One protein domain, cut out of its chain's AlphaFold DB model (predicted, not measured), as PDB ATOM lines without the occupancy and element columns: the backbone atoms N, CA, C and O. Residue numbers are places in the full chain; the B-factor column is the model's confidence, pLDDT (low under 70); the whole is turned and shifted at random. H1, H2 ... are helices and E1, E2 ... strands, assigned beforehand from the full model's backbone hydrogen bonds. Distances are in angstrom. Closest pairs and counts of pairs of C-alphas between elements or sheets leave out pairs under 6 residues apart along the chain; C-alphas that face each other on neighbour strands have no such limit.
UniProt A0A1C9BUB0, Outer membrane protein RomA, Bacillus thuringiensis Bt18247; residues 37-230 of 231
ATOM      1  N   ILE A  37     -26.609  15.462  -8.328       83.12
ATOM      2  CA  ILE A  37     -26.807  14.061  -7.921       83.12
ATOM      3  C   ILE A  37     -28.168  13.546  -8.409       83.12
ATOM      4  O   ILE A  37     -28.282  12.388  -8.814       83.12
ATOM      5  N   LYS A  38     -29.188  14.410  -8.384       83.69
ATOM      6  CA  LYS A  38     -30.534  14.153  -8.908       83.69
ATOM      7  C   LYS A  38     -30.769  14.942 -10.193       83.69
ATOM      8  O   LYS A  38     -30.170  15.995 -10.397       83.69
ATOM      9  N   ASP A  39     -31.656  14.454 -11.052       84.94
ATOM     10  CA  ASP A  39     -32.072  15.229 -12.222       84.94
ATOM     11  C   ASP A  39     -32.831  16.491 -11.785       84.94
ATOM     12  O   ASP A  39     -33.561  16.486 -10.788       84.94
ATOM     13  N   LEU A  40     -32.648  17.588 -12.527       85.69
ATOM     14  CA  LEU A  40     -33.347  18.835 -12.218       85.69
ATOM     15  C   LEU A  40     -34.837  18.707 -12.563       85.69
ATOM     16  O   LEU A  40     -35.157  18.281 -13.678       85.69
ATOM     17  N   PRO A  41     -35.751  19.122 -11.665       83.88
ATOM     18  CA  PRO A  41     -37.178  19.096 -11.945       83.88
ATOM     19  C   PRO A  41     -37.533  20.099 -13.048       83.88
ATOM     20  O   PRO A  41     -36.996  21.206 -13.098       83.88
ATOM     21  N   ILE A  42     -38.473  19.712 -13.913       83.94
ATOM     22  CA  ILE A  42     -39.098  20.605 -14.890       83.94
ATOM     23  C   ILE A  42     -40.474  20.982 -14.351       83.94
ATOM     24  O   ILE A  42     -41.343  20.126 -14.186       83.94
ATOM     25  N   VAL A  43     -40.677  22.268 -14.094       83.81
ATOM     26  CA  VAL A  43     -41.975  22.827 -13.741       83.81
ATOM     27  C   VAL A  43     -42.742  23.104 -15.023       83.81
ATOM     28  O   VAL A  43     -42.341  23.906 -15.864       83.81
ATOM     29  N   LEU A  44     -43.878  22.437 -15.182       70.44
ATOM     30  CA  LEU A  44     -44.842  22.775 -16.220       70.44
ATOM     31  C   LEU A  44     -45.792  23.819 -15.636       70.44
ATOM     32  O   LEU A  44     -46.740  23.476 -14.932       70.44
ATOM     33  N   SER A  45     -45.502  25.101 -15.877       63.03
ATOM     34  CA  SER A  45     -46.442  26.171 -15.534       63.03
ATOM     35  C   SER A  45     -47.756  25.938 -16.284       63.03
ATOM     36  O   SER A  45     -47.805  26.003 -17.513       63.03
ATOM     37  N   ASN A  46     -48.817  25.608 -15.548       53.69
ATOM     38  CA  ASN A  46     -50.159  25.481 -16.097       53.69
ATOM     39  C   ASN A  46     -50.786  26.875 -16.175       53.69
ATOM     40  O   ASN A  46     -51.008  27.504 -15.142       53.69
ATOM     41  N   LYS A  47     -51.144  27.290 -17.397       54.72
ATOM     42  CA  LYS A  47     -51.858  28.532 -17.743       54.72
ATOM     43  C   LYS A  47     -51.051  29.813 -17.545       54.72
ATOM     44  O   LYS A  47     -51.276  30.576 -16.609       54.72
ATOM     45  N   ASP A  48     -50.208  30.113 -18.526       54.91
ATOM     46  CA  ASP A  48     -49.829  31.502 -18.760       54.91
ATOM     47  C   ASP A  48     -51.059  32.258 -19.275       54.91
ATOM     48  O   ASP A  48     -51.703  31.848 -20.243       54.91
ATOM     49  N   ASN A  49     -51.404  33.360 -18.620       59.31
ATOM     50  CA  ASN A  49     -52.351  34.314 -19.174       59.31
ATOM     51  C   ASN A  49     -51.686  34.945 -20.409       59.31
ATOM     52  O   ASN A  49     -50.678  35.631 -20.253       59.31
ATOM     53  N   GLU A  50     -52.203  34.692 -21.619       62.97
ATOM     54  CA  GLU A  50     -51.570  35.141 -22.875       62.97
ATOM     55  C   GLU A  50     -51.346  36.661 -22.938       62.97
ATOM     56  O   GLU A  50     -50.497  37.126 -23.693       62.97
ATOM     57  N   SER A  51     -52.070  37.437 -22.124       63.19
ATOM     58  CA  SER A  51     -51.930  38.890 -22.047       63.19
ATOM     59  C   SER A  51     -50.745  39.379 -21.205       63.19
ATOM     60  O   SER A  51     -50.493  40.581 -21.179       63.19
ATOM     61  N   LEU A  52     -50.076  38.508 -20.444       79.69
ATOM     62  CA  LEU A  52     -48.983  38.914 -19.560       79.69
ATOM     63  C   LEU A  52     -47.636  38.782 -20.265       79.69
ATOM     64  O   LEU A  52     -47.289  37.721 -20.782       79.69
ATOM     65  N   GLU A  53     -46.857  39.861 -20.225       88.75
ATOM     66  CA  GLU A  53     -45.454  39.811 -20.611       88.75
ATOM     67  C   GLU A  53     -44.702  38.908 -19.633       88.75
ATOM     68  O   GLU A  53     -44.820  39.064 -18.413       88.75
ATOM     69  N   SER A  54     -43.939  37.947 -20.142       90.19
ATOM     70  CA  SER A  54     -43.276  36.958 -19.305       90.19
ATOM     71  C   SER A  54     -41.997  36.410 -19.919       90.19
ATOM     72  O   SER A  54     -41.754  36.526 -21.118       90.19
ATOM     73  N   VAL A  55     -41.164  35.803 -19.079       91.06
ATOM     74  CA  VAL A  55     -39.997  35.028 -19.499       91.06
ATOM     75  C   VAL A  55     -40.074  33.648 -18.874       91.06
ATOM     76  O   VAL A  55     -40.119  33.524 -17.654       91.06
ATOM     77  N   THR A  56     -40.042  32.610 -19.699       91.00
ATOM     78  CA  THR A  56     -39.915  31.221 -19.255       91.00
ATOM     79  C   THR A  56     -38.504  30.745 -19.561       91.00
ATOM     80  O   THR A  56     -38.061  30.805 -20.708       91.00
ATOM     81  N   TRP A  57     -37.783  30.262 -18.551       91.31
ATOM     82  CA  TRP A  57     -36.435  29.715 -18.729       91.31
ATOM     83  C   TRP A  57     -36.473  28.191 -18.797       91.31
ATOM     84  O   TRP A  57     -37.021  27.550 -17.907       91.31
ATOM     85  N   PHE A  58     -35.867  27.583 -19.815       90.06
ATOM     86  CA  PHE A  58     -35.885  26.128 -20.028       90.06
ATOM     87  C   PHE A  58     -34.551  25.439 -19.700       90.06
ATOM     88  O   PHE A  58     -34.319  24.286 -20.079       90.06
ATOM     89  N   GLY A  59     -33.674  26.133 -18.973       88.38
ATOM     90  CA  GLY A  59     -32.317  25.679 -18.691       88.38
ATOM     91  C   GLY A  59     -31.331  26.081 -19.790       88.38
ATOM     92  O   GLY A  59     -31.682  26.215 -20.963       88.38
ATOM     93  N   HIS A  60     -30.059  26.238 -19.416       90.19
ATOM     94  CA  HIS A  60     -29.009  26.773 -20.289       90.19
ATOM     95  C   HIS A  60     -29.362  28.170 -20.822       90.19
ATOM     96  O   HIS A  60     -29.720  29.051 -20.041       90.19
ATOM     97  N   SER A  61     -29.234  28.387 -22.129       90.00
ATOM     98  CA  SER A  61     -29.602  29.595 -22.865       90.00
ATOM     99  C   SER A  61     -31.051  29.610 -23.359       90.00
ATOM    100  O   SER A  61     -31.513  30.663 -23.786       90.00
ATOM    101  N   ALA A  62     -31.768  28.482 -23.300       93.31
ATOM    102  CA  ALA A  62     -33.099  28.373 -23.883       93.31
ATOM    103  C   ALA A  62     -34.131  29.152 -23.056       93.31
ATOM    104  O   ALA A  62     -34.356  28.849 -21.878       93.31
ATOM    105  N   SER A  63     -34.788  30.133 -23.673       93.56
ATOM    106  CA  SER A  63     -35.830  30.927 -23.018       93.56
ATOM    107  C   SER A  63     -36.913  31.388 -23.990       93.56
ATOM    108  O   SER A  63     -36.642  31.696 -25.148       93.56
ATOM    109  N   LEU A  64     -38.158  31.424 -23.514       92.94
ATOM    110  CA  LEU A  64     -39.297  32.002 -24.225       92.94
ATOM    111  C   LEU A  64     -39.625  33.353 -23.598       92.94
ATOM    112  O   LEU A  64     -40.002  33.417 -22.432       92.94
ATOM    113  N   LEU A  65     -39.501  34.418 -24.382       91.25
ATOM    114  CA  LEU A  65     -39.932  35.764 -24.039       91.25
ATOM    115  C   LEU A  65     -41.300  36.025 -24.676       91.25
ATOM    116  O   LEU A  65     -41.459  35.947 -25.895       91.25
ATOM    117  N   LYS A  66     -42.283  36.354 -23.842       89.69
ATOM    118  CA  LYS A  66     -43.583  36.884 -24.246       89.69
ATOM    119  C   LYS A  66     -43.569  38.380 -23.973       89.69
ATOM    120  O   LYS A  66     -43.476  38.788 -22.820       89.69
ATOM    121  N   ILE A  67     -43.613  39.199 -25.012       87.06
ATOM    122  CA  ILE A  67     -43.554  40.660 -24.884       87.06
ATOM    123  C   ILE A  67     -44.400  41.292 -25.981       87.06
ATOM    124  O   ILE A  67     -44.352  40.832 -27.117       87.06
ATOM    125  N   GLU A  68     -45.230  42.278 -25.635       83.62
ATOM    126  CA  GLU A  68     -46.115  42.957 -26.600       83.62
ATOM    127  C   GLU A  68     -46.956  41.995 -27.471       83.62
ATOM    128  O   GLU A  68     -47.160  42.194 -28.670       83.62
ATOM    129  N   GLY A  69     -47.421  40.891 -26.875       84.50
ATOM    130  CA  GLY A  69     -48.187  39.855 -27.578       84.50
ATOM    131  C   GLY A  69     -47.376  39.018 -28.577       84.50
ATOM    132  O   GLY A  69     -47.963  38.245 -29.332       84.50
ATOM    133  N   LYS A  70     -46.046  39.154 -28.598       86.94
ATOM    134  CA  LYS A  70     -45.120  38.347 -29.400       86.94
ATOM    135  C   LYS A  70     -44.480  37.245 -28.575       86.94
ATOM    136  O   LYS A  70     -44.134  37.457 -27.416       86.94
ATOM    137  N   LYS A  71     -44.272  36.086 -29.201       91.31
ATOM    138  CA  LYS A  71     -43.548  34.933 -28.644       91.31
ATOM    139  C   LYS A  71     -42.173  34.837 -29.313       91.31
ATOM    140  O   LYS A  71     -42.079  34.431 -30.474       91.31
ATOM    141  N   LEU A  72     -41.118  35.225 -28.596       92.69
ATOM    142  CA  LEU A  72     -39.725  35.160 -29.048       92.69
ATOM    143  C   LEU A  72     -39.006  34.029 -28.316       92.69
ATOM    144  O   LEU A  72     -38.936  34.026 -27.090       92.69
ATOM    145  N   LEU A  73     -38.463  33.068 -29.054       94.56
ATOM    146  CA  LEU A  73     -37.770  31.916 -28.485       94.56
ATOM    147  C   LEU A  73     -36.271  32.019 -28.766       94.56
ATOM    148  O   LEU A  73     -35.845  32.028 -29.918       94.56
ATOM    149  N   LEU A  74     -35.471  32.095 -27.710       95.12
ATOM    150  CA  LEU A  74     -34.030  32.286 -27.784       95.12
ATOM    151  C   LEU A  74     -33.320  30.948 -27.596       95.12
ATOM    152  O   LEU A  74     -33.686  30.188 -26.700       95.12
ATOM    153  N   ASP A  75     -32.320  30.680 -28.443       95.00
ATOM    154  CA  ASP A  75     -31.419  29.522 -28.391       95.00
ATOM    155  C   ASP A  75     -32.119  28.234 -27.932       95.00
ATOM    156  O   ASP A  75     -31.824  27.746 -26.837       95.00
ATOM    157  N   PRO A  76     -33.068  27.688 -28.724       93.81
ATOM    158  CA  PRO A  76     -33.941  26.589 -28.321       93.81
ATOM    159  C   PRO A  76     -33.182  25.262 -28.234       93.81
ATOM    160  O   PRO A  76     -33.455  24.304 -28.952       93.81
ATOM    161  N   MET A  77     -32.204  25.166 -27.347       91.44
ATOM    162  CA  MET A  77     -31.488  23.951 -27.038       91.44
ATOM    163  C   MET A  77     -32.377  23.117 -26.119       91.44
ATOM    164  O   MET A  77     -32.392  23.336 -24.912       91.44
ATOM    165  N   PHE A  78     -33.107  22.153 -26.687       90.19
ATOM    166  CA  PHE A  78     -33.980  21.206 -25.972       90.19
ATOM    167  C   PHE A  78     -33.492  19.758 -26.079       90.19
ATOM    168  O   PHE A  78     -34.041  18.852 -25.455       90.19
ATOM    169  N   GLY A  79     -32.419  19.548 -26.847       86.00
ATOM    170  CA  GLY A  79     -31.777  18.255 -27.005       86.00
ATOM    171  C   GLY A  79     -31.221  17.691 -25.698       86.00
ATOM    172  O   GLY A  79     -30.966  18.403 -24.720       86.00
ATOM    173  N   ASP A  80     -31.000  16.385 -25.736       85.38
ATOM    174  CA  ASP A  80     -30.478  15.545 -24.667       85.38
ATOM    175  C   ASP A  80     -28.978  15.721 -24.424       85.38
ATOM    176  O   ASP A  80     -28.516  15.423 -23.325       85.38
ATOM    177  N   ALA A  81     -28.226  16.217 -25.409       84.88
ATOM    178  CA  ALA A  81     -26.786  16.414 -25.301       84.88
ATOM    179  C   ALA A  81     -26.310  17.712 -25.962       84.88
ATOM    180  O   ALA A  81     -26.769  18.051 -27.052       84.88
ATOM    181  N   SER A  82     -25.351  18.395 -25.329       83.31
ATOM    182  CA  SER A  82     -24.685  19.611 -25.832       83.31
ATOM    183  C   SER A  82     -23.554  19.359 -26.833       83.31
ATOM    184  O   SER A  82     -22.908  20.301 -27.280       83.31
ATOM    185  N   SER A  83     -23.293  18.104 -27.198       80.50
ATOM    186  CA  SER A  83     -22.252  17.732 -28.155       80.50
ATOM    187  C   SER A  83     -22.632  16.456 -28.907       80.50
ATOM    188  O   SER A  83     -23.231  15.555 -28.313       80.50
ATOM    189  N   PRO A  84     -22.256  16.323 -30.193       73.56
ATOM    190  CA  PRO A  84     -22.392  15.064 -30.922       73.56
ATOM    191  C   PRO A  84     -21.354  14.012 -30.487       73.56
ATOM    192  O   PRO A  84     -21.461  12.857 -30.890       73.56
ATOM    193  N   PHE A  85     -20.343  14.388 -29.693       71.94
ATOM    194  CA  PHE A  85     -19.270  13.495 -29.253       71.94
ATOM    195  C   PHE A  85     -19.540  12.951 -27.837       71.94
ATOM    196  O   PHE A  85     -19.496  13.723 -26.876       71.94
ATOM    197  N   PRO A  86     -19.733  11.628 -27.660       58.88
ATOM    198  CA  PRO A  86     -20.094  11.028 -26.367       58.88
ATOM    199  C   PRO A  86     -19.014  11.113 -25.278       58.88
ATOM    200  O   PRO A  86     -19.298  10.842 -24.114       58.88
ATOM    201  N   LEU A  87     -17.768  11.430 -25.653       54.81
ATOM    202  CA  LEU A  87     -16.595  11.360 -24.773       54.81
ATOM    203  C   LEU A  87     -16.634  12.394 -23.634       54.81
ATOM    204  O   LEU A  87     -16.069  12.167 -22.566       54.81
ATOM    205  N   PHE A  88     -17.335  13.505 -23.846       58.72
ATOM    206  CA  PHE A  88     -17.590  14.522 -22.835       58.72
ATOM    207  C   PHE A  88     -19.016  14.306 -22.337       58.72
ATOM    208  O   PHE A  88     -19.940  14.280 -23.150       58.72
ATOM    209  N   ASN A  89     -19.199  14.097 -21.029       64.06
ATOM    210  CA  ASN A  89     -20.500  13.851 -20.400       64.06
ATOM    211  C   ASN A  89     -21.428  15.074 -20.545       64.06
ATOM    212  O   ASN A  89     -21.609  15.862 -19.624       64.06
ATOM    213  N   SER A  90     -21.991  15.223 -21.739       75.56
ATOM    214  CA  SER A  90     -22.731  16.381 -22.236       75.56
ATOM    215  C   SER A  90     -24.236  16.207 -22.086       75.56
ATOM    216  O   SER A  90     -25.002  16.974 -22.659       75.56
ATOM    217  N   LYS A  91     -24.679  15.187 -21.338       86.06
ATOM    218  CA  LYS A  91     -26.102  14.914 -21.147       86.06
ATOM    219  C   LYS A  91     -26.760  16.024 -20.343       86.06
ATOM    220  O   LYS A  91     -26.230  16.445 -19.313       86.06
ATOM    221  N   ARG A  92     -27.960  16.418 -20.754       88.44
ATOM    222  CA  ARG A  92     -28.784  17.382 -20.029       88.44
ATOM    223  C   ARG A  92     -29.085  16.903 -18.608       88.44
ATOM    224  O   ARG A  92     -29.269  15.707 -18.379       88.44
ATOM    225  N   TYR A  93     -29.126  17.825 -17.652       88.06
ATOM    226  CA  TYR A  93     -29.405  17.531 -16.243       88.06
ATOM    227  C   TYR A  93     -30.867  17.183 -15.963       88.06
ATOM    228  O   TYR A  93     -31.136  16.389 -15.081       88.06
ATOM    229  N   SER A  94     -31.804  17.766 -16.707       84.50
ATOM    230  CA  SER A  94     -33.248  17.578 -16.531       84.50
ATOM    231  C   SER A  94     -33.861  16.480 -17.417       84.50
ATOM    232  O   SER A  94     -35.075  16.304 -17.426       84.50
ATOM    233  N   GLY A  95     -33.048  15.749 -18.191       79.75
ATOM    234  CA  GLY A  95     -33.554  14.812 -19.202       79.75
ATOM    235  C   GLY A  95     -34.165  15.515 -20.423       79.75
ATOM    236  O   GLY A  95     -34.006  16.717 -20.598       79.75
ATOM    237  N   ALA A  96     -34.809  14.767 -21.324       67.06
ATOM    238  CA  ALA A  96     -35.380  15.344 -22.545       67.06
ATOM    239  C   ALA A  96     -36.546  16.296 -22.227       67.06
ATOM    240  O   ALA A  96     -37.444  15.953 -21.460       67.06
ATOM    241  N   PHE A  97     -36.546  17.478 -22.843       75.88
ATOM    242  CA  PHE A  97     -37.616  18.460 -22.685       75.88
ATOM    243  C   PHE A  97     -38.725  18.204 -23.716       75.88
ATOM    244  O   PHE A  97     -38.435  18.059 -24.905       75.88
ATOM    245  N   SER A  98     -39.990  18.148 -23.284       72.12
ATOM    246  CA  SER A  98     -41.121  17.978 -24.209       72.12
ATOM    247  C   SER A  98     -41.515  19.309 -24.852       72.12
ATOM    248  O   SER A  98     -41.780  20.290 -24.157       72.12
ATOM    249  N   LEU A  99     -41.597  19.330 -26.187       72.12
ATOM    250  CA  LEU A  99     -42.061  20.481 -26.976       72.12
ATOM    251  C   LEU A  99     -43.568  20.468 -27.251       72.12
ATOM    252  O   LEU A  99     -44.041  21.202 -28.117       72.12
ATOM    253  N   GLU A 100     -44.336  19.642 -26.547       73.88
ATOM    254  CA  GLU A 100     -45.794  19.554 -26.712       73.88
ATOM    255  C   GLU A 100     -46.559  20.697 -26.021       73.88
ATOM    256  O   GLU A 100     -47.780  20.668 -25.952       73.88
ATOM    257  N   ARG A 101     -45.865  21.731 -25.531       75.69
ATOM    258  CA  ARG A 101     -46.492  22.879 -24.869       75.69
ATOM    259  C   ARG A 101     -47.233  23.779 -25.860       75.69
ATOM    260  O   ARG A 101     -46.691  24.107 -26.917       75.69
ATOM    261  N   ASP A 102     -48.416  24.251 -25.470       77.94
ATOM    262  CA  ASP A 102     -49.253  25.161 -26.270       77.94
ATOM    263  C   ASP A 102     -48.539  26.478 -26.611       77.94
ATOM    264  O   ASP A 102     -48.639  26.995 -27.724       77.94
ATOM    265  N   ASP A 103     -47.740  27.000 -25.678       77.94
ATOM    266  CA  ASP A 103     -46.978  28.238 -25.863       77.94
ATOM    267  C   ASP A 103     -45.790  28.116 -26.830       77.94
ATOM    268  O   ASP A 103     -45.198  29.133 -27.191       77.94
ATOM    269  N   LEU A 104     -45.484  26.899 -27.287       86.31
ATOM    270  CA  LEU A 104     -44.480  26.598 -28.307       86.31
ATOM    271  C   LEU A 104     -45.106  26.141 -29.635       86.31
ATOM    272  O   LEU A 104     -44.370  25.687 -30.513       86.31
ATOM    273  N   GLN A 105     -46.435  26.214 -29.790       86.44
ATOM    274  CA  GLN A 105     -47.121  25.832 -31.034       86.44
ATOM    275  C   GLN A 105     -47.059  26.927 -32.101       86.44
ATOM    276  O   GLN A 105     -46.928  26.621 -33.283       86.44
ATOM    277  N   GLU A 106     -47.072  28.193 -31.682       89.62
ATOM    278  CA  GLU A 106     -46.870  29.347 -32.557       89.62
ATOM    279  C   GLU A 106     -45.811  30.272 -31.968       89.62
ATOM    280  O   GLU A 106     -45.936  30.741 -30.837       89.62
ATOM    281  N   ILE A 107     -44.763  30.535 -32.747       93.06
ATOM    282  CA  ILE A 107     -43.621  31.350 -32.337       93.06
ATOM    283  C   ILE A 107     -43.424  32.435 -33.391       93.06
ATOM    284  O   ILE A 107     -43.270  32.141 -34.580       93.06
ATOM    285  N   ASP A 108     -43.423  33.699 -32.977       93.25
ATOM    286  CA  ASP A 108     -43.239  34.811 -33.910       93.25
ATOM    287  C   ASP A 108     -41.803  34.868 -34.426       93.25
ATOM    288  O   ASP A 108     -41.590  35.058 -35.623       93.25
ATOM    289  N   ALA A 109     -40.821  34.629 -33.556       93.81
ATOM    290  CA  ALA A 109     -39.438  34.514 -33.984       93.81
ATOM    291  C   ALA A 109     -38.615  33.564 -33.115       93.81
ATOM    292  O   ALA A 109     -38.766  33.522 -31.894       93.81
ATOM    293  N   ILE A 110     -37.697  32.846 -33.757       95.69
ATOM    294  CA  ILE A 110     -36.602  32.145 -33.089       95.69
ATOM    295  C   ILE A 110     -35.320  32.947 -33.286       95.69
ATOM    296  O   ILE A 110     -34.967  33.287 -34.413       95.69
ATOM    297  N   ILE A 111     -34.613  33.229 -32.197       95.12
ATOM    298  CA  ILE A 111     -33.344  33.958 -32.207       95.12
ATOM    299  C   ILE A 111     -32.234  32.980 -31.834       95.12
ATOM    300  O   ILE A 111     -32.293  32.347 -30.781       95.12
ATOM    301  N   ILE A 112     -31.231  32.853 -32.700       94.19
ATOM    302  CA  ILE A 112     -30.029  32.056 -32.443       94.19
ATOM    303  C   ILE A 112     -28.864  33.007 -32.192       94.19
ATOM    304  O   ILE A 112     -28.617  33.902 -32.994       94.19
ATOM    305  N   SER A 113     -28.126  32.807 -31.107       90.06
ATOM    306  CA  SER A 113     -26.975  33.638 -30.756       90.06
ATOM    307  C   SER A 113     -25.708  33.245 -31.519       90.06
ATOM    308  O   SER A 113     -24.946  34.119 -31.922       90.06
ATOM    309  N   HIS A 114     -25.470  31.945 -31.731       88.38
ATOM    310  CA  HIS A 114     -24.334  31.402 -32.486       88.38
ATOM    311  C   HIS A 114     -24.530  29.915 -32.842       88.38
ATOM    312  O   HIS A 114     -25.515  29.287 -32.466       88.38
ATOM    313  N   ASN A 115     -23.597  29.332 -33.604       87.56
ATOM    314  CA  ASN A 115     -23.744  28.004 -34.218       87.56
ATOM    315  C   ASN A 115     -23.231  26.819 -33.378       87.56
ATOM    316  O   ASN A 115     -23.054  25.728 -33.925       87.56
ATOM    317  N   HIS A 116     -22.958  27.005 -32.087       89.06
ATOM    318  CA  HIS A 116     -22.471  25.915 -31.244       89.06
ATOM    319  C   HIS A 116     -23.616  24.976 -30.824       89.06
ATOM    320  O   HIS A 116     -24.774  25.386 -30.753       89.06
ATOM    321  N   TYR A 117     -23.310  23.701 -30.566       86.12
ATOM    322  CA  TYR A 117     -24.311  22.636 -30.377       86.12
ATOM    323  C   TYR A 117     -25.222  22.815 -29.154       86.12
ATOM    324  O   TYR A 117     -26.321  22.262 -29.130       86.12
ATOM    325  N   ASP A 118     -24.781  23.568 -28.149       85.25
ATOM    326  CA  ASP A 118     -25.554  23.928 -26.959       85.25
ATOM    327  C   ASP A 118     -26.451  25.160 -27.154       85.25
ATOM    328  O   ASP A 118     -27.190  25.507 -26.242       85.25
ATOM    329  N   HIS A 119     -26.459  25.762 -28.348       91.75
ATOM    330  CA  HIS A 119     -27.355  26.860 -28.740       91.75
ATOM    331  C   HIS A 119     -28.186  26.485 -29.965       91.75
ATOM    332  O   HIS A 119     -29.416  26.561 -29.966       91.75
ATOM    333  N   LEU A 120     -27.502  26.011 -31.008       92.19
ATOM    334  CA  LEU A 120     -28.080  25.592 -32.270       92.19
ATOM    335  C   LEU A 120     -28.287  24.074 -32.283       92.19
ATOM    336  O   LEU A 120     -27.410  23.295 -32.660       92.19
ATOM    337  N   ASN A 121     -29.487  23.649 -31.894       92.25
ATOM    338  CA  ASN A 121     -29.823  22.234 -31.804       92.25
ATOM    339  C   ASN A 121     -30.633  21.728 -32.998       92.25
ATOM    340  O   ASN A 121     -31.777  22.128 -33.196       92.25
ATOM    341  N   TYR A 122     -30.087  20.756 -33.732       91.88
ATOM    342  CA  TYR A 122     -30.765  20.153 -34.884       91.88
ATOM    343  C   TYR A 122     -32.170  19.614 -34.557       91.88
ATOM    344  O   TYR A 122     -33.120  19.935 -35.266       91.88
ATOM    345  N   LYS A 123     -32.322  18.819 -33.485       90.56
ATOM    346  CA  LYS A 123     -33.612  18.194 -33.135       90.56
ATOM    347  C   LYS A 123     -34.667  19.262 -32.833       90.56
ATOM    348  O   LYS A 123     -35.770  19.180 -33.367       90.56
ATOM    349  N   SER A 124     -34.300  20.284 -32.061       92.19
ATOM    350  CA  SER A 124     -35.188  21.410 -31.770       92.19
ATOM    351  C   SER A 124     -35.613  22.158 -33.027       92.19
ATOM    352  O   SER A 124     -36.802  22.382 -33.225       92.19
ATOM    353  N   ILE A 125     -34.668  22.521 -33.906       95.06
ATOM    354  CA  ILE A 125     -34.998  23.255 -35.137       95.06
ATOM    355  C   ILE A 125     -35.937  22.430 -36.017       95.06
ATOM    356  O   ILE A 125     -36.926  22.961 -36.513       95.06
ATOM    357  N   MET A 126     -35.694  21.127 -36.157       94.12
ATOM    358  CA  MET A 126     -36.570  20.245 -36.932       94.12
ATOM    359  C   MET A 126     -37.997  20.172 -36.381       94.12
ATOM    360  O   MET A 126     -38.930  20.035 -37.167       94.12
ATOM    361  N   GLN A 127     -38.170  20.277 -35.064       92.06
ATOM    362  CA  GLN A 127     -39.483  20.263 -34.412       92.06
ATOM    363  C   GLN A 127     -40.184  21.632 -34.434       92.06
ATOM    364  O   GLN A 127     -41.411  21.688 -34.376       92.06
ATOM    365  N   LEU A 128     -39.425  22.730 -34.526       94.19
ATOM    366  CA  LEU A 128     -39.937  24.101 -34.412       94.19
ATOM    367  C   LEU A 128     -40.051  24.846 -35.748       94.19
ATOM    368  O   LEU A 128     -40.752  25.851 -35.813       94.19
ATOM    369  N   LYS A 129     -39.387  24.391 -36.818       94.69
ATOM    370  CA  LYS A 129     -39.303  25.121 -38.100       94.69
ATOM    371  C   LYS A 129     -40.649  25.498 -38.723       94.69
ATOM    372  O   LYS A 129     -40.756  26.541 -39.369       94.69
ATOM    373  N   ASP A 130     -41.667  24.671 -38.507       94.31
ATOM    374  CA  ASP A 130     -43.011  24.896 -39.044       94.31
ATOM    375  C   ASP A 130     -43.867  25.767 -38.110       94.31
ATOM    376  O   ASP A 130     -44.814  26.403 -38.561       94.31
ATOM    377  N   ARG A 131     -43.476  25.864 -36.833       94.62
ATOM    378  CA  ARG A 131     -44.123  26.662 -35.776       94.62
ATOM    379  C   ARG A 131     -43.601  28.095 -35.712       94.62
ATOM    380  O   ARG A 131     -44.301  29.005 -35.276       94.62
ATOM    381  N   ALA A 132     -42.356  28.289 -36.139       95.44
ATOM    382  CA  ALA A 132     -41.711  29.586 -36.208       95.44
ATOM    383  C   ALA A 132     -42.115  30.337 -37.484       95.44
ATOM    384  O   ALA A 132     -41.981  29.829 -38.610       95.44
ATOM    385  N   LYS A 133     -42.575  31.578 -37.312       95.19
ATOM    386  CA  LYS A 133     -42.828  32.500 -38.425       95.19
ATOM    387  C   LYS A 133     -41.511  33.014 -39.008       95.19
ATOM    388  O   LYS A 133     -41.393  33.061 -40.231       95.19
ATOM    389  N   HIS A 134     -40.520  33.305 -38.159       95.44
ATOM    390  CA  HIS A 134     -39.214  33.827 -38.574       95.44
ATOM    391  C   HIS A 134     -38.038  33.308 -37.730       95.44
ATOM    392  O   HIS A 134     -38.215  32.866 -36.595       95.44
ATOM    393  N   PHE A 135     -36.829  33.393 -38.281       95.81
ATOM    394  CA  PHE A 135     -35.550  33.078 -37.652       95.81
ATOM    395  C   PHE A 135     -34.592  34.259 -37.804       95.81
ATOM    396  O   PHE A 135     -34.291  34.677 -38.922       95.81
ATOM    397  N   TYR A 136     -34.059  34.743 -36.688       93.50
ATOM    398  CA  TYR A 136     -32.966  35.711 -36.657       93.50
ATOM    399  C   TYR A 136     -31.696  35.000 -36.219       93.50
ATOM    400  O   TYR A 136     -31.659  34.376 -35.156       93.50
ATOM    401  N   VAL A 137     -30.665  35.048 -37.057       92.69
ATOM    402  CA  VAL A 137     -29.420  34.313 -36.826       92.69
ATOM    403  C   VAL A 137     -28.199  35.172 -37.170       92.69
ATOM    404  O   VAL A 137     -28.325  36.141 -37.919       92.69
ATOM    405  N   PRO A 138     -26.997  34.836 -36.680       89.19
ATOM    406  CA  PRO A 138     -25.780  35.528 -37.072       89.19
ATOM    407  C   PRO A 138     -25.383  35.180 -38.507       89.19
ATOM    408  O   PRO A 138     -25.703  34.103 -39.017       89.19
ATOM    409  N   THR A 139     -24.604  36.057 -39.131       85.50
ATOM    410  CA  THR A 139     -24.035  35.819 -40.463       85.50
ATOM    411  C   THR A 139     -23.273  34.491 -40.534       85.50
ATOM    412  O   THR A 139     -22.390  34.206 -39.724       85.50
ATOM    413  N   GLY A 140     -23.601  33.677 -41.539       88.88
ATOM    414  CA  GLY A 140     -23.044  32.348 -41.771       88.88
ATOM    415  C   GLY A 140     -23.820  31.213 -41.097       88.88
ATOM    416  O   GLY A 140     -23.467  30.049 -41.301       88.88
ATOM    417  N   VAL A 141     -24.866  31.502 -40.318       92.62
ATOM    418  CA  VAL A 141     -25.687  30.479 -39.654       92.62
ATOM    419  C   VAL A 141     -26.869  30.032 -40.519       92.62
ATOM    420  O   VAL A 141     -27.266  28.865 -40.439       92.62
ATOM    421  N   ALA A 142     -27.385  30.879 -41.418       93.44
ATOM    422  CA  ALA A 142     -28.549  30.542 -42.244       93.44
ATOM    423  C   ALA A 142     -28.341  29.272 -43.078       93.44
ATOM    424  O   ALA A 142     -29.265  28.475 -43.224       93.44
ATOM    425  N   GLN A 143     -27.119  29.020 -43.559       95.44
ATOM    426  CA  GLN A 143     -26.793  27.822 -44.341       95.44
ATOM    427  C   GLN A 143     -27.151  26.507 -43.625       95.44
ATOM    428  O   GLN A 143     -27.555  25.543 -44.275       95.44
ATOM    429  N   TYR A 144     -27.037  26.460 -42.291       95.56
ATOM    430  CA  TYR A 144     -27.381  25.271 -41.513       95.56
ATOM    431  C   TYR A 144     -28.898  25.081 -41.470       95.56
ATOM    432  O   TYR A 144     -29.382  23.989 -41.754       95.56
ATOM    433  N   LEU A 145     -29.647  26.154 -41.201       97.12
ATOM    434  CA  LEU A 145     -31.111  26.142 -41.159       97.12
ATOM    435  C   LEU A 145     -31.707  25.783 -42.526       97.12
ATOM    436  O   LEU A 145     -32.597  24.937 -42.604       97.12
ATOM    437  N   ILE A 146     -31.168  26.351 -43.607       97.44
ATOM    438  CA  ILE A 146     -31.573  26.035 -44.984       97.44
ATOM    439  C   ILE A 146     -31.318  24.556 -45.283       97.44
ATOM    440  O   ILE A 146     -32.202  23.862 -45.784       97.44
ATOM    441  N   LYS A 147     -30.142  24.033 -44.909       96.94
ATOM    442  CA  LYS A 147     -29.819  22.605 -45.054       96.94
ATOM    443  C   LYS A 147     -30.775  21.703 -44.263       96.94
ATOM    444  O   LYS A 147     -31.009  20.568 -44.667       96.94
ATOM    445  N   TRP A 148     -31.330  22.188 -43.156       97.44
ATOM    446  CA  TRP A 148     -32.326  21.482 -42.338       97.44
ATOM    447  C   TRP A 148     -33.775  21.710 -42.811       97.44
ATOM    448  O   TRP A 148     -34.728  21.201 -42.216       97.44
ATOM    449  N   GLY A 149     -33.957  22.423 -43.922       97.25
ATOM    450  CA  GLY A 149     -35.248  22.610 -44.577       97.25
ATOM    451  C   GLY A 149     -36.077  23.765 -44.021       97.25
ATOM    452  O   GLY A 149     -37.294  23.748 -44.173       97.25
ATOM    453  N   VAL A 150     -35.453  24.751 -43.370       97.69
ATOM    454  CA  VAL A 150     -36.095  26.045 -43.102       97.69
ATOM    455  C   VAL A 150     -36.120  26.849 -44.405       97.69
ATOM    456  O   VAL A 150     -35.099  26.965 -45.083       97.69
ATOM    457  N   SER A 151     -37.279  27.410 -44.764       97.31
ATOM    458  CA  SER A 151     -37.388  28.275 -45.947       97.31
ATOM    459  C   SER A 151     -36.458  29.489 -45.810       97.31
ATOM    460  O   SER A 151     -36.562  30.185 -44.798       97.31
ATOM    461  N   PRO A 152     -35.623  29.819 -46.817       96.75
ATOM    462  CA  PRO A 152     -34.790  31.023 -46.792       96.75
ATOM    463  C   PRO A 152     -35.585  32.311 -46.542       96.75
ATOM    464  O   PRO A 152     -35.080  33.229 -45.911       96.75
ATOM    465  N   SER A 153     -36.852  32.363 -46.973       96.00
ATOM    466  CA  SER A 153     -37.738  33.518 -46.758       96.00
ATOM    467  C   SER A 153     -38.079  33.782 -45.287       96.00
ATOM    468  O   SER A 153     -38.563  34.861 -44.967       96.00
ATOM    469  N   LYS A 154     -37.874  32.793 -44.408       96.19
ATOM    470  CA  LYS A 154     -38.096  32.897 -42.963       96.19
ATOM    471  C   LYS A 154     -36.814  33.228 -42.196       96.19
ATOM    472  O   LYS A 154     -36.830  33.140 -40.976       96.19
ATOM    473  N   ILE A 155     -35.687  33.502 -42.860       96.19
ATOM    474  CA  ILE A 155     -34.390  33.663 -42.191       96.19
ATOM    475  C   ILE A 155     -33.831  35.051 -42.485       96.19
ATOM    476  O   ILE A 155     -33.714  35.449 -43.642       96.19
ATOM    477  N   SER A 156     -33.427  35.758 -41.435       91.00
ATOM    478  CA  SER A 156     -32.614  36.967 -41.534       91.00
ATOM    479  C   SER A 156     -31.274  36.741 -40.847       91.00
ATOM    480  O   SER A 156     -31.222  36.317 -39.690       91.00
ATOM    481  N   GLU A 157     -30.193  36.998 -41.582       86.88
ATOM    482  CA  GLU A 157     -28.839  37.010 -41.037       86.88
ATOM    483  C   GLU A 157     -28.456  38.421 -40.607       86.88
ATOM    484  O   GLU A 157     -28.714  39.381 -41.330       86.88
ATOM    485  N   HIS A 158     -27.807  38.517 -39.452       81.56
ATOM    486  CA  HIS A 158     -27.373  39.777 -38.866       81.56
ATOM    487  C   HIS A 158     -25.890  39.718 -38.483       81.56
ATOM    488  O   HIS A 158     -25.343  38.665 -38.131       81.56
ATOM    489  N   ASN A 159     -25.208  40.848 -38.593       75.69
ATOM    490  CA  ASN A 159     -23.868  41.081 -38.080       75.69
ATOM    491  C   ASN A 159     -23.920  41.799 -36.731       75.69
ATOM    492  O   ASN A 159     -24.950  42.304 -36.292       75.69
ATOM    493  N   TRP A 160     -22.769  41.846 -36.063       65.94
ATOM    494  CA  TRP A 160     -22.577  42.726 -34.915       65.94
ATOM    495  C   TRP A 160     -23.012  44.148 -35.278       65.94
ATOM    496  O   TRP A 160     -22.677  44.618 -36.365       65.94
ATOM    497  N   TRP A 161     -23.696  44.816 -34.345       60.44
ATOM    498  CA  TRP A 161     -24.222  46.182 -34.494       60.44
ATOM    499  C   TRP A 161     -25.427  46.333 -35.427       60.44
ATOM    500  O   TRP A 161     -25.953  47.439 -35.525       60.44
ATOM    501  N   ASP A 162     -25.897  45.257 -36.062       61.34
ATOM    502  CA  ASP A 162     -27.198  45.286 -36.720       61.34
ATOM    503  C   ASP A 162     -28.294  45.364 -35.654       61.34
ATOM    504  O   ASP A 162     -28.299  44.615 -34.674       61.34
ATOM    505  N   GLU A 163     -29.240  46.270 -35.864       62.06
ATOM    506  CA  GLU A 163     -30.394  46.434 -34.993       62.06
ATOM    507  C   GLU A 163     -31.616  45.774 -35.626       62.06
ATOM    508  O   GLU A 163     -31.891  45.923 -36.818       62.06
ATOM    509  N   ILE A 164     -32.373  45.055 -34.801       63.38
ATOM    510  CA  ILE A 164     -33.724  44.625 -35.138       63.38
ATOM    511  C   ILE A 164     -34.634  45.331 -34.146       63.38
ATOM    512  O   ILE A 164     -34.535  45.110 -32.939       63.38
ATOM    513  N   THR A 165     -35.481  46.226 -34.638       56.72
ATOM    514  CA  THR A 165     -36.360  47.001 -33.766       56.72
ATOM    515  C   THR A 165     -37.524  46.132 -33.300       56.72
ATOM    516  O   THR A 165     -38.430  45.812 -34.069       56.72
ATOM    517  N   PHE A 166     -37.486  45.777 -32.020       55.25
ATOM    518  CA  PHE A 166     -38.625  45.355 -31.214       55.25
ATOM    519  C   PHE A 166     -38.680  46.352 -30.051       55.25
ATOM    520  O   PHE A 166     -37.663  46.551 -29.384       55.25
ATOM    521  N   ASP A 167     -39.790  47.061 -29.857       41.72
ATOM    522  CA  ASP A 167     -39.854  48.143 -28.870       41.72
ATOM    523  C   ASP A 167     -39.660  47.595 -27.440       41.72
ATOM    524  O   ASP A 167     -40.417  46.741 -26.987       41.72
ATOM    525  N   ASN A 168     -38.607  48.056 -26.738       52.78
ATOM    526  CA  ASN A 168     -38.564  48.429 -25.304       52.78
ATOM    527  C   ASN A 168     -37.207  48.231 -24.597       52.78
ATOM    528  O   ASN A 168     -36.321  47.488 -25.011       52.78
ATOM    529  N   LYS A 169     -37.079  48.940 -23.464       46.12
ATOM    530  CA  LYS A 169     -35.955  48.935 -22.511       46.12
ATOM    531  C   LYS A 169     -36.233  47.959 -21.357       46.12
ATOM    532  O   LYS A 169     -37.320  47.996 -20.785       46.12
ATOM    533  N   GLY A 170     -35.262  47.117 -20.990       52.38
ATOM    534  CA  GLY A 170     -35.375  46.157 -19.878       52.38
ATOM    535  C   GLY A 170     -34.587  46.560 -18.622       52.38
ATOM    536  O   GLY A 170     -33.517  47.151 -18.731       52.38
ATOM    537  N   GLU A 171     -35.102  46.202 -17.435       55.47
ATOM    538  CA  GLU A 171     -34.499  46.479 -16.108       55.47
ATOM    539  C   GLU A 171     -34.276  45.212 -15.237       55.47
ATOM    540  O   GLU A 171     -33.906  45.319 -14.068       55.47
ATOM    541  N   LEU A 172     -34.520  44.004 -15.768       54.44
ATOM    542  CA  LEU A 172     -34.460  42.733 -15.020       54.44
ATOM    543  C   LEU A 172     -33.311  41.837 -15.509       54.44
ATOM    544  O   LEU A 172     -33.192  41.586 -16.708       54.44
ATOM    545  N   LEU A 173     -32.507  41.311 -14.578       64.38
ATOM    546  CA  LEU A 173     -31.444  40.342 -14.865       64.38
ATOM    547  C   LEU A 173     -31.936  38.902 -14.640       64.38
ATOM    548  O   LEU A 173     -32.275  38.526 -13.516       64.38
ATOM    549  N   LEU A 174     -31.899  38.083 -15.696       68.19
ATOM    550  CA  LEU A 174     -32.104  36.633 -15.639       68.19
ATOM    551  C   LEU A 174     -30.790  35.920 -16.022       68.19
ATOM    552  O   LEU A 174     -30.374  36.016 -17.178       68.19
ATOM    553  N   PRO A 175     -30.115  35.212 -15.097       60.69
ATOM    554  CA  PRO A 175     -28.904  34.466 -15.427       60.69
ATOM    555  C   PRO A 175     -29.229  33.230 -16.283       60.69
ATOM    556  O   PRO A 175     -29.990  32.359 -15.867       60.69
ATOM    557  N   ILE A 176     -28.599  33.139 -17.454       78.44
ATOM    558  CA  ILE A 176     -28.672  31.996 -18.382       78.44
ATOM    559  C   ILE A 176     -27.330  31.236 -18.426       78.44
ATOM    560  O   ILE A 176     -26.420  31.554 -17.662       78.44
ATOM    561  N   HIS A 177     -27.192  30.229 -19.299       78.25
ATOM    562  CA  HIS A 177     -25.970  29.415 -19.478       78.25
ATOM    563  C   HIS A 177     -25.574  28.517 -18.286       78.25
ATOM    564  O   HIS A 177     -24.424  28.097 -18.158       78.25
ATOM    565  N   TRP A 178     -26.522  28.173 -17.413       84.94
ATOM    566  CA  TRP A 178     -26.302  27.250 -16.294       84.94
ATOM    567  C   TRP A 178     -27.453  26.240 -16.174       84.94
ATOM    568  O   TRP A 178     -28.406  26.266 -16.952       84.94
ATOM    569  N   GLY A 179     -27.352  25.297 -15.232       77.25
ATOM    570  CA  GLY A 179     -28.470  24.414 -14.870       77.25
ATOM    571  C   GLY A 179     -28.877  23.369 -15.919       77.25
ATOM    572  O   GLY A 179     -29.923  22.748 -15.768       77.25
ATOM    573  N   ALA A 180     -28.079  23.140 -16.966       75.75
ATOM    574  CA  ALA A 180     -28.423  22.169 -18.010       75.75
ATOM    575  C   ALA A 180     -27.306  21.191 -18.376       75.75
ATOM    576  O   ALA A 180     -27.602  20.016 -18.577       75.75
ATOM    577  N   PHE A 181     -26.053  21.640 -18.483       81.50
ATOM    578  CA  PHE A 181     -24.946  20.836 -19.006       81.50
ATOM    579  C   PHE A 181     -23.643  21.097 -18.249       81.50
ATOM    580  O   PHE A 181     -23.393  22.215 -17.796       81.50
ATOM    581  N   THR A 182     -22.775  20.083 -18.172       78.06
ATOM    582  CA  THR A 182     -21.400  20.244 -17.685       78.06
ATOM    583  C   THR A 182     -20.527  20.701 -18.851       78.06
ATOM    584  O   THR A 182     -20.141  19.885 -19.687       78.06
ATOM    585  N   LEU A 183     -20.226  21.999 -18.923       76.19
ATOM    586  CA  LEU A 183     -19.427  22.589 -20.013       76.19
ATOM    587  C   LEU A 183     -18.085  23.177 -19.556       76.19
ATOM    588  O   LEU A 183     -17.265  23.550 -20.390       76.19
ATOM    589  N   ALA A 184     -17.839  23.240 -18.246       76.62
ATOM    590  CA  ALA A 184     -16.608  23.768 -17.667       76.62
ATOM    591  C   ALA A 184     -16.256  23.058 -16.350       76.62
ATOM    592  O   ALA A 184     -17.078  22.350 -15.764       76.62
ATOM    593  N   LEU A 185     -15.014  23.244 -15.894       74.44
ATOM    594  CA  LEU A 185     -14.473  22.639 -14.673       74.44
ATOM    595  C   LEU A 185     -14.770  23.497 -13.435       74.44
ATOM    596  O   LEU A 185     -13.868  24.015 -12.784       74.44
ATOM    597  N   HIS A 186     -16.050  23.645 -13.116       76.19
ATOM    598  CA  HIS A 186     -16.530  24.198 -11.850       76.19
ATOM    599  C   HIS A 186     -17.753  23.401 -11.382       76.19
ATOM    600  O   HIS A 186     -18.359  22.668 -12.167       76.19
ATOM    601  N   GLU A 187     -18.121  23.522 -10.104       81.81
ATOM    602  CA  GLU A 187     -19.359  22.913  -9.606       81.81
ATOM    603  C   GLU A 187     -20.560  23.467 -10.391       81.81
ATOM    604  O   GLU A 187     -20.568  24.632 -10.798       81.81
ATOM    605  N   TRP A 188     -21.570  22.640 -10.658       83.44
ATOM    606  CA  TRP A 188     -22.661  23.027 -11.562       83.44
ATOM    607  C   TRP A 188     -23.498  24.217 -11.048       83.44
ATOM    608  O   TRP A 188     -24.052  24.962 -11.860       83.44
ATOM    609  N   SER A 189     -23.573  24.401  -9.724       85.81
ATOM    610  CA  SER A 189     -24.264  25.509  -9.051       85.81
ATOM    611  C   SER A 189     -23.384  26.745  -8.830       85.81
ATOM    612  O   SER A 189     -23.912  27.819  -8.544       85.81
ATOM    613  N   ASP A 190     -22.061  26.648  -9.006       82.00
ATOM    614  CA  ASP A 190     -21.135  27.766  -8.765       82.00
ATOM    615  C   ASP A 190     -21.518  29.044  -9.551       82.00
ATOM    616  O   ASP A 190     -21.561  30.123  -8.953       82.00
ATOM    617  N   PRO A 191     -21.910  28.986 -10.845       81.62
ATOM    618  CA  PRO A 191     -22.313  30.187 -11.577       81.62
ATOM    619  C   PRO A 191     -23.499  30.926 -10.946       81.62
ATOM    620  O   PRO A 191     -23.437  32.153 -10.814       81.62
ATOM    621  N   ILE A 192     -24.549  30.202 -10.529       85.06
ATOM    622  CA  ILE A 192     -25.747  30.824  -9.953       85.06
ATOM    623  C   ILE A 192     -25.466  31.401  -8.563       85.06
ATOM    624  O   ILE A 192     -25.974  32.467  -8.211       85.06
ATOM    625  N   GLU A 193     -24.592  30.761  -7.788       86.62
ATOM    626  CA  GLU A 193     -24.196  31.250  -6.469       86.62
ATOM    627  C   GLU A 193     -23.388  32.545  -6.562       86.62
ATOM    628  O   GLU A 193     -23.691  33.514  -5.856       86.62
ATOM    629  N   ARG A 194     -22.410  32.608  -7.475       85.94
ATOM    630  CA  ARG A 194     -21.588  33.810  -7.681       85.94
ATOM    631  C   ARG A 194     -22.419  34.995  -8.162       85.94
ATOM    632  O   ARG A 194     -22.285  36.083  -7.603       85.94
ATOM    633  N   VAL A 195     -23.281  34.798  -9.166       80.38
ATOM    634  CA  VAL A 195     -24.096  35.898  -9.714       80.38
ATOM    635  C   VAL A 195     -25.140  36.382  -8.710       80.38
ATOM    636  O   VAL A 195     -25.309  37.587  -8.559       80.38
ATOM    637  N   THR A 196     -25.774  35.481  -7.950       82.19
ATOM    638  CA  THR A 196     -26.750  35.865  -6.916       82.19
ATOM    639  C   THR A 196     -26.085  36.652  -5.793       82.19
ATOM    640  O   THR A 196     -26.607  37.677  -5.353       82.19
ATOM    641  N   LYS A 197     -24.894  36.228  -5.351       84.50
ATOM    642  CA  LYS A 197     -24.108  36.959  -4.350       84.50
ATOM    643  C   LYS A 197     -23.752  38.368  -4.828       84.50
ATOM    644  O   LYS A 197     -23.897  39.319  -4.063       84.50
ATOM    645  N   GLU A 198     -23.299  38.501  -6.071       84.62
ATOM    646  CA  GLU A 198     -22.873  39.786  -6.627       84.62
ATOM    647  C   GLU A 198     -24.051  40.724  -6.917       84.62
ATOM    648  O   GLU A 198     -23.983  41.907  -6.593       84.62
ATOM    649  N   ALA A 199     -25.165  40.198  -7.435       77.88
ATOM    650  CA  ALA A 199     -26.392  40.963  -7.625       77.88
ATOM    651  C   ALA A 199     -26.895  41.545  -6.295       77.88
ATOM    652  O   ALA A 199     -27.156  42.744  -6.212       77.88
ATOM    653  N   ASN A 200     -26.915  40.737  -5.228       84.50
ATOM    654  CA  ASN A 200     -27.261  41.199  -3.882       84.50
ATOM    655  C   ASN A 200     -26.283  42.264  -3.364       84.50
ATOM    656  O   ASN A 200     -26.709  43.249  -2.764       84.50
ATOM    657  N   ARG A 201     -24.977  42.099  -3.617       82.31
ATOM    658  CA  ARG A 201     -23.947  43.079  -3.238       82.31
ATOM    659  C   ARG A 201     -24.150  44.431  -3.929       82.31
ATOM    660  O   ARG A 201     -23.882  45.465  -3.323       82.31
ATOM    661  N   LEU A 202     -24.585  44.417  -5.186       81.38
ATOM    662  CA  LEU A 202     -24.783  45.606  -6.020       81.38
ATOM    663  C   LEU A 202     -26.210  46.175  -5.960       81.38
ATOM    664  O   LEU A 202     -26.472  47.204  -6.577       81.38
ATOM    665  N   GLY A 203     -27.134  45.524  -5.246       79.25
ATOM    666  CA  GLY A 203     -28.543  45.924  -5.207       79.25
ATOM    667  C   GLY A 203     -29.287  45.719  -6.533       79.25
ATOM    668  O   GLY A 203     -30.307  46.364  -6.772       79.25
ATOM    669  N   VAL A 204     -28.792  44.837  -7.405       81.25
ATOM    670  CA  VAL A 204     -29.441  44.486  -8.675       81.25
ATOM    671  C   VAL A 204     -30.555  43.479  -8.404       81.25
ATOM    672  O   VAL A 204     -30.329  42.448  -7.769       81.25
ATOM    673  N   LYS A 205     -31.763  43.747  -8.916       80.94
ATOM    674  CA  LYS A 205     -32.876  42.791  -8.849       80.94
ATOM    675  C   LYS A 205     -32.541  41.551  -9.682       80.94
ATOM    676  O   LYS A 205     -32.316  41.656 -10.887       80.94
ATOM    677  N   ILE A 206     -32.541  40.389  -9.033       84.75
ATOM    678  CA  ILE A 206     -32.274  39.084  -9.644       84.75
ATOM    679  C   ILE A 206     -33.439  38.130  -9.374       84.75
ATOM    680  O   ILE A 206     -34.057  38.176  -8.311       84.75
ATOM    681  N   THR A 207     -33.724  37.258 -10.338       89.38
ATOM    682  CA  THR A 207     -34.696  36.168 -10.209       89.38
ATOM    683  C   THR A 207     -34.037  34.825 -10.515       89.38
ATOM    684  O   THR A 207     -33.121  34.744 -11.335       89.38
ATOM    685  N   THR A 208     -34.486  33.772  -9.832       89.88
ATOM    686  CA  THR A 208     -33.942  32.412  -9.922       89.88
ATOM    687  C   THR A 208     -35.059  31.373 -10.090       89.88
ATOM    688  O   THR A 208     -35.288  30.557  -9.193       89.88
ATOM    689  N   PRO A 209     -35.781  31.401 -11.226       90.56
ATOM    690  CA  PRO A 209     -36.887  30.484 -11.484       90.56
ATOM    691  C   PRO A 209     -36.395  29.033 -11.568       90.56
ATOM    692  O   PRO A 209     -35.230  28.769 -11.886       90.56
ATOM    693  N   GLN A 210     -37.286  28.082 -11.311       90.12
ATOM    694  CA  GLN A 210     -37.062  26.686 -11.681       90.12
ATOM    695  C   GLN A 210     -37.148  26.511 -13.206       90.12
ATOM    696  O   GLN A 210     -37.715  27.337 -13.923       90.12
ATOM    697  N   ILE A 211     -36.588  25.417 -13.730       88.69
ATOM    698  CA  ILE A 211     -36.664  25.120 -15.168       88.69
ATOM    699  C   ILE A 211     -38.134  24.960 -15.574       88.69
ATOM    700  O   ILE A 211     -38.832  24.103 -15.045       88.69
ATOM    701  N   GLY A 212     -38.584  25.751 -16.545       87.19
ATOM    702  CA  GLY A 212     -39.951  25.769 -17.069       87.19
ATOM    703  C   GLY A 212     -40.923  26.680 -16.306       87.19
ATOM    704  O   GLY A 212     -42.067  26.827 -16.743       87.19
ATOM    705  N   GLU A 213     -40.480  27.320 -15.218       87.31
ATOM    706  CA  GLU A 213     -41.258  28.322 -14.488       87.31
ATOM    707  C   GLU A 213     -41.271  29.655 -15.258       87.31
ATOM    708  O   GLU A 213     -40.227  30.172 -15.672       87.31
ATOM    709  N   SER A 214     -42.473  30.197 -15.477       87.88
ATOM    710  CA  SER A 214     -42.682  31.485 -16.143       87.88
ATOM    711  C   SER A 214     -42.606  32.629 -15.134       87.88
ATOM    712  O   SER A 214     -43.244  32.595 -14.084       87.88
ATOM    713  N   ILE A 215     -41.877  33.683 -15.486       88.75
ATOM    714  CA  ILE A 215     -41.760  34.914 -14.708       88.75
ATOM    715  C   ILE A 215     -42.547  36.018 -15.398       88.75
ATOM    716  O   ILE A 215     -42.201  36.400 -16.511       88.75
ATOM    717  N   THR A 216     -43.546  36.590 -14.732       88.81
ATOM    718  CA  THR A 216     -44.251  37.777 -15.240       88.81
ATOM    719  C   THR A 216     -43.363  39.015 -15.133       88.81
ATOM    720  O   THR A 216     -42.913  39.375 -14.041       88.81
ATOM    721  N   LEU A 217     -43.123  39.692 -16.256       84.62
ATOM    722  CA  LEU A 217     -42.372  40.944 -16.293       84.62
ATOM    723  C   LEU A 217     -43.129  42.048 -15.547       84.62
ATOM    724  O   LEU A 217     -44.357  42.069 -15.507       84.62
ATOM    725  N   LYS A 218     -42.383  42.979 -14.935       82.06
ATOM    726  CA  LYS A 218     -42.920  44.095 -14.126       82.06
ATOM    727  C   LYS A 218     -43.729  43.650 -12.891       82.06
ATOM    728  O   LYS A 218     -44.365  44.482 -12.247       82.06
ATOM    729  N   SER A 219     -43.666  42.369 -12.515       82.19
ATOM    730  CA  SER A 219     -44.183  41.873 -11.237       82.19
ATOM    731  C   SER A 219     -43.427  42.490 -10.053       82.19
ATOM    732  O   SER A 219     -42.280  42.932 -10.168       82.19
ATOM    733  N   THR A 220     -44.069  42.505  -8.887       80.06
ATOM    734  CA  THR A 220     -43.445  42.858  -7.604       80.06
ATOM    735  C   THR A 220     -42.890  41.642  -6.864       80.06
ATOM    736  O   THR A 220     -42.058  41.806  -5.976       80.06
ATOM    737  N   ASN A 221     -43.322  40.434  -7.237       84.06
ATOM    738  CA  ASN A 221     -42.910  39.181  -6.618       84.06
ATOM    739  C   ASN A 221     -42.268  38.275  -7.672       84.06
ATOM    740  O   ASN A 221     -42.963  37.734  -8.535       84.06
ATOM    741  N   TYR A 222     -40.943  38.155  -7.616       87.44
ATOM    742  CA  TYR A 222     -40.157  37.309  -8.510       87.44
ATOM    743  C   TYR A 222     -39.692  36.052  -7.767       87.44
ATOM    744  O   TYR A 222     -39.301  36.164  -6.604       87.44
ATOM    745  N   PRO A 223     -39.656  34.875  -8.421       87.31
ATOM    746  CA  PRO A 223     -39.013  33.697  -7.852       87.31
ATOM    747  C   PRO A 223     -37.560  34.010  -7.485       87.31
ATOM    748  O   PRO A 223     -36.794  34.501  -8.317       87.31
ATOM    749  N   SER A 224     -37.188  33.745  -6.236       88.75
ATOM    750  CA  SER A 224     -35.847  34.020  -5.703       88.75
ATOM    751  C   SER A 224     -35.368  32.931  -4.734       88.75
ATOM    752  O   SER A 224     -34.527  33.181  -3.868       88.75
ATOM    753  N   SER A 225     -35.961  31.733  -4.807       89.12
ATOM    754  CA  SER A 225     -35.584  30.605  -3.955       89.12
ATOM    755  C   SER A 225     -34.244  30.010  -4.395       89.12
ATOM    756  O   SER A 225     -33.878  30.055  -5.570       89.12
ATOM    757  N   THR A 226     -33.513  29.405  -3.455       90.06
ATOM    758  CA  THR A 226     -32.251  28.702  -3.736       90.06
ATOM    759  C   THR A 226     -32.475  27.208  -3.961       90.06
ATOM    760  O   THR A 226     -31.820  26.379  -3.330       90.06
ATOM    761  N   TRP A 227     -33.432  26.858  -4.822       90.44
ATOM    762  CA  TRP A 227     -33.888  25.477  -5.040       90.44
ATOM    763  C   TRP A 227     -32.764  24.513  -5.460       90.44
ATOM    764  O   TRP A 227     -32.833  23.323  -5.176       90.44
ATOM    765  N   TRP A 228     -31.691  25.011  -6.087       89.31
ATOM    766  CA  TRP A 228     -30.539  24.197  -6.493       89.31
ATOM    767  C   TRP A 228     -29.754  23.608  -5.315       89.31
ATOM    768  O   TRP A 228     -29.020  22.646  -5.510       89.31
ATOM    769  N   LYS A 229     -29.903  24.156  -4.101       86.25
ATOM    770  CA  LYS A 229     -29.241  23.639  -2.891       86.25
ATOM    771  C   LYS A 229     -29.867  22.347  -2.359       86.25
ATOM    772  O   LYS A 229     -29.286  21.712  -1.486       86.25
ATOM    773  N   GLU A 230     -31.048  21.984  -2.854       83.62
ATOM    774  CA  GLU A 230     -31.814  20.808  -2.417       83.62
ATOM    775  C   GLU A 230     -31.680  19.607  -3.381       83.62
ATOM    776  O   GLU A 230     -32.265  18.543  -3.142       83.62
TER     777      GLU A 230
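This is residues 37 to 230 of the 231 residues of the protein "Outer membrane protein RomA" of Bacillus thuringiensis Bt18247 (UniProt A0A1C9BUB0). With little regular structure, this domain is a strongly twisted seven-stranded sheet among long loops, H2 over one face at the E6 edge, H3 and H4 clear of the sheet at the E7 end. The 194 printed residues, mixed in class with under half in named elements, run E1 E2 E3 E4 H1 E5 H2 E6 H3 E7 H4. The mixed sheet's order is E6 E5 E4 E3 E2 E1 E7. It is compact, radius of gyration of the C-alphas 16.8 A, spans 45 by 43 by 35 A.

Strands are E1, residues 54 to 57, from C-alpha 54 at (-43.276, 36.958, -19.305), E2, 63 to 67, E3, 70 to 74, E4, 107 to 111, E5, 132 to 138, 17.0 A long, E6, 155 to 158, and E7, 214 to 216. Helices are H1, 122 to 128, H2, 142 to 147, H3, 190 to 202, 18.4 A long, and H4, 227 to 230, ending at (-31.814, 20.808, -2.417).

E1 E2 E3 form a meander, successive antiparallel neighbours; N 65 and O 72 are 2.8 A apart. H2 is on the sheet, height 9.7 A. In H1, H2 and H3 every O i to N i+4 pair is within hydrogen-bond range.

The printed part has no cut. Residues 160 to 175 are among those under pLDDT 70.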